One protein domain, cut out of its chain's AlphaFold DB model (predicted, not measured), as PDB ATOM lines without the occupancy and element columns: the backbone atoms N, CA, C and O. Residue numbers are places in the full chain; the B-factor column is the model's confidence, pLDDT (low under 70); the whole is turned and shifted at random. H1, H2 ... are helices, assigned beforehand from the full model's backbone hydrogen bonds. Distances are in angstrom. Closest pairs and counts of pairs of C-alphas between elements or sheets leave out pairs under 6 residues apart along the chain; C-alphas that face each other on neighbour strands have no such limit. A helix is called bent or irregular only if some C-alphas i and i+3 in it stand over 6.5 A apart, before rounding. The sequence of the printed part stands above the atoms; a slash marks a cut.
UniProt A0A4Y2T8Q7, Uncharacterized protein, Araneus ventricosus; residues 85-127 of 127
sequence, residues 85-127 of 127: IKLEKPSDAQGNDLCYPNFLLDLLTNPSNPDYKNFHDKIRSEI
ATOM      1  N   ILE A  85     -15.239 -57.610  18.720       57.81
ATOM      2  CA  ILE A  85     -16.138 -57.784  17.582       57.81
ATOM      3  C   ILE A  85     -15.924 -56.579  16.671       57.81
ATOM      4  O   ILE A  85     -16.405 -55.478  16.941       57.81
ATOM      5  N   LYS A  86     -15.190 -56.779  15.575       61.59
ATOM      6  CA  LYS A  86     -15.309 -55.880  14.432       61.59
ATOM      7  C   LYS A  86     -16.692 -56.129  13.848       61.59
ATOM      8  O   LYS A  86     -16.949 -57.199  13.306       61.59
ATOM      9  N   LEU A  87     -17.588 -55.159  14.002       61.28
ATOM     10  CA  LEU A  87     -18.810 -55.134  13.212       61.28
ATOM     11  C   LEU A  87     -18.368 -54.849  11.773       61.28
ATOM     12  O   LEU A  87     -18.077 -53.705  11.415       61.28
ATOM     13  N   GLU A  88     -18.186 -55.906  10.989       65.88
ATOM     14  CA  GLU A  88     -17.995 -55.759   9.555       65.88
ATOM     15  C   GLU A  88     -19.274 -55.182   8.961       65.88
ATOM     16  O   GLU A  88     -20.382 -55.449   9.445       65.88
ATOM     17  N   LYS A  89     -19.123 -54.361   7.919       69.56
ATOM     18  CA  LYS A  89     -20.295 -53.918   7.177       69.56
ATOM     19  C   LYS A  89     -20.997 -55.171   6.658       69.56
ATOM     20  O   LYS A  89     -20.328 -56.019   6.059       69.56
ATOM     21  N   PRO A  90     -22.309 -55.317   6.898       73.44
ATOM     22  CA  PRO A  90     -23.036 -56.428   6.322       73.44
ATOM     23  C   PRO A  90     -22.829 -56.371   4.811       73.44
ATOM     24  O   PRO A  90     -22.828 -55.290   4.236       73.44
ATOM     25  N   SER A  91     -22.604 -57.511   4.181       78.94
ATOM     26  CA  SER A  91     -22.450 -57.617   2.734       78.94
ATOM     27  C   SER A  91     -23.405 -58.680   2.208       78.94
ATOM     28  O   SER A  91     -23.787 -59.607   2.929       78.94
ATOM     29  N   ASP A  92     -23.882 -58.502   0.980       77.75
ATOM     30  CA  ASP A  92     -24.710 -59.514   0.329       77.75
ATOM     31  C   ASP A  92     -23.861 -60.709  -0.148       77.75
ATOM     32  O   ASP A  92     -22.638 -60.740  -0.025       77.75
ATOM     33  N   ALA A  93     -24.516 -61.724  -0.717       76.75
ATOM     34  CA  ALA A  93     -23.832 -62.906  -1.247       76.75
ATOM     35  C   ALA A  93     -22.928 -62.602  -2.463       76.75
ATOM     36  O   ALA A  93     -22.219 -63.491  -2.928       76.75
ATOM     37  N   GLN A  94     -22.987 -61.380  -2.994       80.56
ATOM     38  CA  GLN A  94     -22.166 -60.875  -4.088       80.56
ATOM     39  C   GLN A  94     -21.016 -59.985  -3.577       80.56
ATOM     40  O   GLN A  94     -20.212 -59.527  -4.385       80.56
ATOM     41  N   GLY A  95     -20.909 -59.767  -2.260       76.12
ATOM     42  CA  GLY A  95     -19.875 -58.940  -1.639       76.12
ATOM     43  C   GLY A  95     -20.153 -57.436  -1.680       76.12
ATOM     44  O   GLY A  95     -19.250 -56.656  -1.391       76.12
ATOM     45  N   ASN A  96     -21.371 -57.004  -2.026       81.12
ATOM     46  CA  ASN A  96     -21.721 -55.584  -1.990       81.12
ATOM     47  C   ASN A  96     -22.037 -55.146  -0.557       81.12
ATOM     48  O   ASN A  96     -22.804 -55.819   0.137       81.12
ATOM     49  N   ASP A  97     -21.506 -53.990  -0.151       78.75
ATOM     50  CA  ASP A  97     -21.814 -53.350   1.132       78.75
ATOM     51  C   ASP A  97     -23.336 -53.136   1.280       78.75
ATOM     52  O   ASP A  97     -23.972 -52.411   0.511       78.75
ATOM     53  N   LEU A  98     -23.920 -53.733   2.314       73.81
ATOM     54  CA  LEU A  98     -25.272 -53.474   2.789       73.81
ATOM     55  C   LEU A  98     -25.246 -52.376   3.855       73.81
ATOM     56  O   LEU A  98     -24.315 -52.251   4.655       73.81
ATOM     57  N   CYS A  99     -26.326 -51.596   3.914       73.12
ATOM     58  CA  CYS A  99     -26.547 -50.699   5.041       73.12
ATOM     59  C   CYS A  99     -26.783 -51.500   6.323       73.12
ATOM     60  O   CYS A  99     -27.478 -52.521   6.326       73.12
ATOM     61  N   TYR A 100     -26.260 -50.984   7.436       75.25
ATOM     62  CA  TYR A 100     -26.671 -51.455   8.749       75.25
ATOM     63  C   TYR A 100     -28.188 -51.286   8.917       75.25
ATOM     64  O   TYR A 100     -28.751 -50.298   8.435       75.25
ATOM     65  N   PRO A 101     -28.859 -52.215   9.617       81.44
ATOM     66  CA  PRO A 101     -30.236 -52.021  10.045       81.44
ATOM     67  C   PRO A 101     -30.430 -50.649  10.706       81.44
ATOM     68  O   PRO A 101     -29.575 -50.212  11.476       81.44
ATOM     69  N   ASN A 102     -31.566 -49.992  10.459       80.50
ATOM     70  CA  ASN A 102     -31.806 -48.615  10.913       80.50
ATOM     71  C   ASN A 102     -31.619 -48.420  12.426       80.50
ATOM     72  O   ASN A 102     -31.102 -47.391  12.833       80.50
ATOM     73  N   PHE A 103     -31.983 -49.407  13.253       82.25
ATOM     74  CA  PHE A 103     -31.795 -49.320  14.707       82.25
ATOM     75  C   PHE A 103     -30.312 -49.304  15.111       82.25
ATOM     76  O   PHE A 103     -29.938 -48.609  16.050       82.25
ATOM     77  N   LEU A 104     -29.457 -50.041  14.388       79.94
ATOM     78  CA  LEU A 104     -28.011 -49.978  14.581       79.94
ATOM     79  C   LEU A 104     -27.486 -48.642  14.077       79.94
ATOM     80  O   LEU A 104     -26.706 -48.015  14.773       79.94
ATOM     81  N   LEU A 105     -27.926 -48.178  12.906       81.06
ATOM     82  CA  LEU A 105     -27.500 -46.883  12.377       81.06
ATOM     83  C   LEU A 105     -27.805 -45.748  13.369       81.06
ATOM     84  O   LEU A 105     -26.912 -44.974  13.694       81.06
ATOM     85  N   ASP A 106     -29.021 -45.725  13.915       84.94
ATOM     86  CA  ASP A 106     -29.456 -44.763  14.928       84.94
ATOM     87  C   ASP A 106     -28.566 -44.815  16.179       84.94
ATOM     88  O   ASP A 106     -28.018 -43.798  16.596       84.94
ATOM     89  N   LEU A 107     -28.290 -46.010  16.704       86.12
ATOM     90  CA  LEU A 107     -27.395 -46.187  17.850       86.12
ATOM     91  C   LEU A 107     -25.946 -45.736  17.568       86.12
ATOM     92  O   LEU A 107     -25.245 -45.285  18.473       86.12
ATOM     93  N   LEU A 108     -25.486 -45.849  16.316       81.81
ATOM     94  CA  LEU A 108     -24.131 -45.475  15.905       81.81
ATOM     95  C   LEU A 108     -23.982 -43.971  15.646       81.81
ATOM     96  O   LEU A 108     -22.892 -43.446  15.886       81.81
ATOM     97  N   THR A 109     -25.022 -43.300  15.137       83.19
ATOM     98  CA  THR A 109     -24.920 -41.933  14.589       83.19
ATOM     99  C   THR A 109     -25.820 -40.892  15.249       83.19
ATOM    100  O   THR A 109     -25.605 -39.714  14.984       83.19
ATOM    101  N   ASN A 110     -26.818 -41.272  16.054       87.19
ATOM    102  CA  ASN A 110     -27.776 -40.341  16.660       87.19
ATOM    103  C   ASN A 110     -27.451 -40.075  18.145       87.19
ATOM    104  O   ASN A 110     -27.779 -40.907  18.992       87.19
ATOM    105  N   PRO A 111     -26.895 -38.901  18.505       87.69
ATOM    106  CA  PRO A 111     -26.588 -38.560  19.897       87.69
ATOM    107  C   PRO A 111     -27.817 -38.445  20.805       87.69
ATOM    108  O   PRO A 111     -27.677 -38.501  22.024       87.69
ATOM    109  N   SER A 112     -29.008 -38.271  20.228       90.94
ATOM    110  CA  SER A 112     -30.273 -38.186  20.965       90.94
ATOM    111  C   SER A 112     -30.818 -39.558  21.365       90.94
ATOM    112  O   SER A 112     -31.774 -39.629  22.137       90.94
ATOM    113  N   ASN A 113     -30.250 -40.650  20.842       88.69
ATOM    114  CA  ASN A 113     -30.620 -41.995  21.257       88.69
ATOM    115  C   ASN A 113     -30.170 -42.217  22.722       88.69
ATOM    116  O   ASN A 113     -29.006 -41.958  23.043       88.69
ATOM    117  N   PRO A 114     -31.055 -42.701  23.618       90.56
ATOM    118  CA  PRO A 114     -30.751 -42.850  25.046       90.56
ATOM    119  C   PRO A 114     -29.557 -43.777  25.316       90.56
ATOM    120  O   PRO A 114     -28.830 -43.585  26.291       90.56
ATOM    121  N   ASP A 115     -29.315 -44.738  24.426       86.25
ATOM    122  CA  ASP A 115     -28.236 -45.710  24.541       86.25
ATOM    123  C   ASP A 115     -26.954 -45.279  23.812       86.25
ATOM    124  O   ASP A 115     -25.926 -45.937  23.981       86.25
ATOM    125  N   TYR A 116     -26.957 -44.168  23.058       87.00
ATOM    126  CA  TYR A 116     -25.813 -43.703  22.256       87.00
ATOM    127  C   TYR A 116     -24.528 -43.615  23.084       87.00
ATOM    128  O   TYR A 116     -23.500 -44.196  22.733       87.00
ATOM    129  N   LYS A 117     -24.597 -42.928  24.229       84.38
ATOM    130  CA  LYS A 117     -23.435 -42.727  25.099       84.38
ATOM    131  C   LYS A 117     -22.946 -44.043  25.700       84.38
ATOM    132  O   LYS A 117     -21.756 -44.315  25.689       84.38
ATOM    133  N   ASN A 118     -23.854 -44.889  26.182       83.19
ATOM    134  CA  ASN A 118     -23.492 -46.172  26.782       83.19
ATOM    135  C   ASN A 118     -22.896 -47.139  25.742       83.19
ATOM    136  O   ASN A 118     -21.922 -47.836  26.028       83.19
ATOM    137  N   PHE A 119     -23.444 -47.145  24.526       81.50
ATOM    138  CA  PHE A 119     -22.929 -47.924  23.409       81.50
ATOM    139  C   PHE A 119     -21.526 -47.456  23.007       81.50
ATOM    140  O   PHE A 119     -20.613 -48.273  22.884       81.50
ATOM    141  N   HIS A 120     -21.303 -46.148  22.869       77.50
ATOM    142  CA  HIS A 120     -19.970 -45.641  22.548       77.50
ATOM    143  C   HIS A 120     -18.973 -45.828  23.694       77.50
ATOM    144  O   HIS A 120     -17.892 -46.344  23.449       77.50
ATOM    145  N   ASP A 121     -19.340 -45.539  24.941       76.88
ATOM    146  CA  ASP A 121     -18.417 -45.555  26.087       76.88
ATOM    147  C   ASP A 121     -18.088 -46.959  26.613       76.88
ATOM    148  O   ASP A 121     -17.043 -47.144  27.237       76.88
ATOM    149  N   LYS A 122     -18.965 -47.948  26.400       70.88
ATOM    150  CA  LYS A 122     -18.777 -49.306  26.945       70.88
ATOM    151  C   LYS A 122     -18.698 -50.401  25.895       70.88
ATOM    152  O   LYS A 122     -18.119 -51.444  26.173       70.88
ATOM    153  N   ILE A 123     -19.278 -50.193  24.712       67.81
ATOM    154  CA  ILE A 123     -19.269 -51.195  23.636       67.81
ATOM    155  C   ILE A 123     -18.247 -50.822  22.549       67.81
ATOM    156  O   ILE A 123     -17.547 -51.710  22.066       67.81
ATOM    157  N   ARG A 124     -18.084 -49.536  22.191       62.25
ATOM    158  CA  ARG A 124     -17.071 -49.093  21.202       62.25
ATOM    159  C   ARG A 124     -15.767 -48.532  21.766       62.25
ATOM    160  O   ARG A 124     -14.749 -48.654  21.100       62.25
ATOM    161  N   SER A 125     -15.774 -47.943  22.953       52.97
ATOM    162  CA  SER A 125     -14.612 -47.328  23.622       52.97
ATOM    163  C   SER A 125     -13.496 -48.332  23.933       52.97
ATOM    164  O   SER A 125     -12.339 -47.956  24.095       52.97
ATOM    165  N   GLU A 126     -13.811 -49.630  23.947       47.44
ATOM    166  CA  GLU A 126     -12.823 -50.701  24.123       47.44
ATOM    167  C   GLU A 126     -12.288 -51.305  22.801       47.44
ATOM    168  O   GLU A 126     -11.532 -52.290  22.829       47.44
ATOM    169  N   ILE A 127     -12.633 -50.716  21.643       45.78
ATOM    170  CA  ILE A 127     -12.070 -51.061  20.321       45.78
ATOM    171  C   ILE A 127     -10.678 -50.459  20.145       45.78
ATOM    172  O   ILE A 127     -10.479 -49.259  20.403       45.78
TER     173      ILE A 127
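Overview. This is residues 85 to 127 of the 127 residues of an uncharacterized protein of Araneus ventricosus (UniProt A0A4Y2T8Q7). This is a flat model with little regular structure: a long stretch without named elements, residues 85 to 101, runs out to a turn around Gln 94 and folds back into H1, which makes an L-shaped corner with H2. The printed part has 43 residues with two named helices, H1 then H2, holding 17 of them, and no named strand; the class is all helix. It is loose, with a radius of gyration of the C-alphas of 12.1 A and spans of 35 by 21 by 9 A.

Along the chain. Start at C-alpha 85, at (-16.138, -57.784, 17.582). H1, residues 102 to 109, begins at C-alpha 102, at (-31.806, -48.615, 10.913), and is 10.3 A long. H2, residues 116 to 124, also 10.3 A, ends at C-alpha 124, at (-17.071, -49.093, 21.202). H2 is neither bent nor irregular, but only just: C-alphas 121 and 124 are 6.2 A apart.

Arrangement. H1 and H2 touch; their closest C-alphas, those of Leu 107 and Tyr 116, are 5.3 A apart. Their lines are about perpendicular, at 84 degrees. In H1 and H2 every O i to N i+4 pair is within hydrogen-bond range.

Size, cuts and confidence. The farthest C-alphas, of Gln 94 and Pro 114, are 35.3 A apart. The printed part has no cut, and H1 to H2 is a short link. Look for pLDDT under 70 at residues 85 to 89 and 123 to 127.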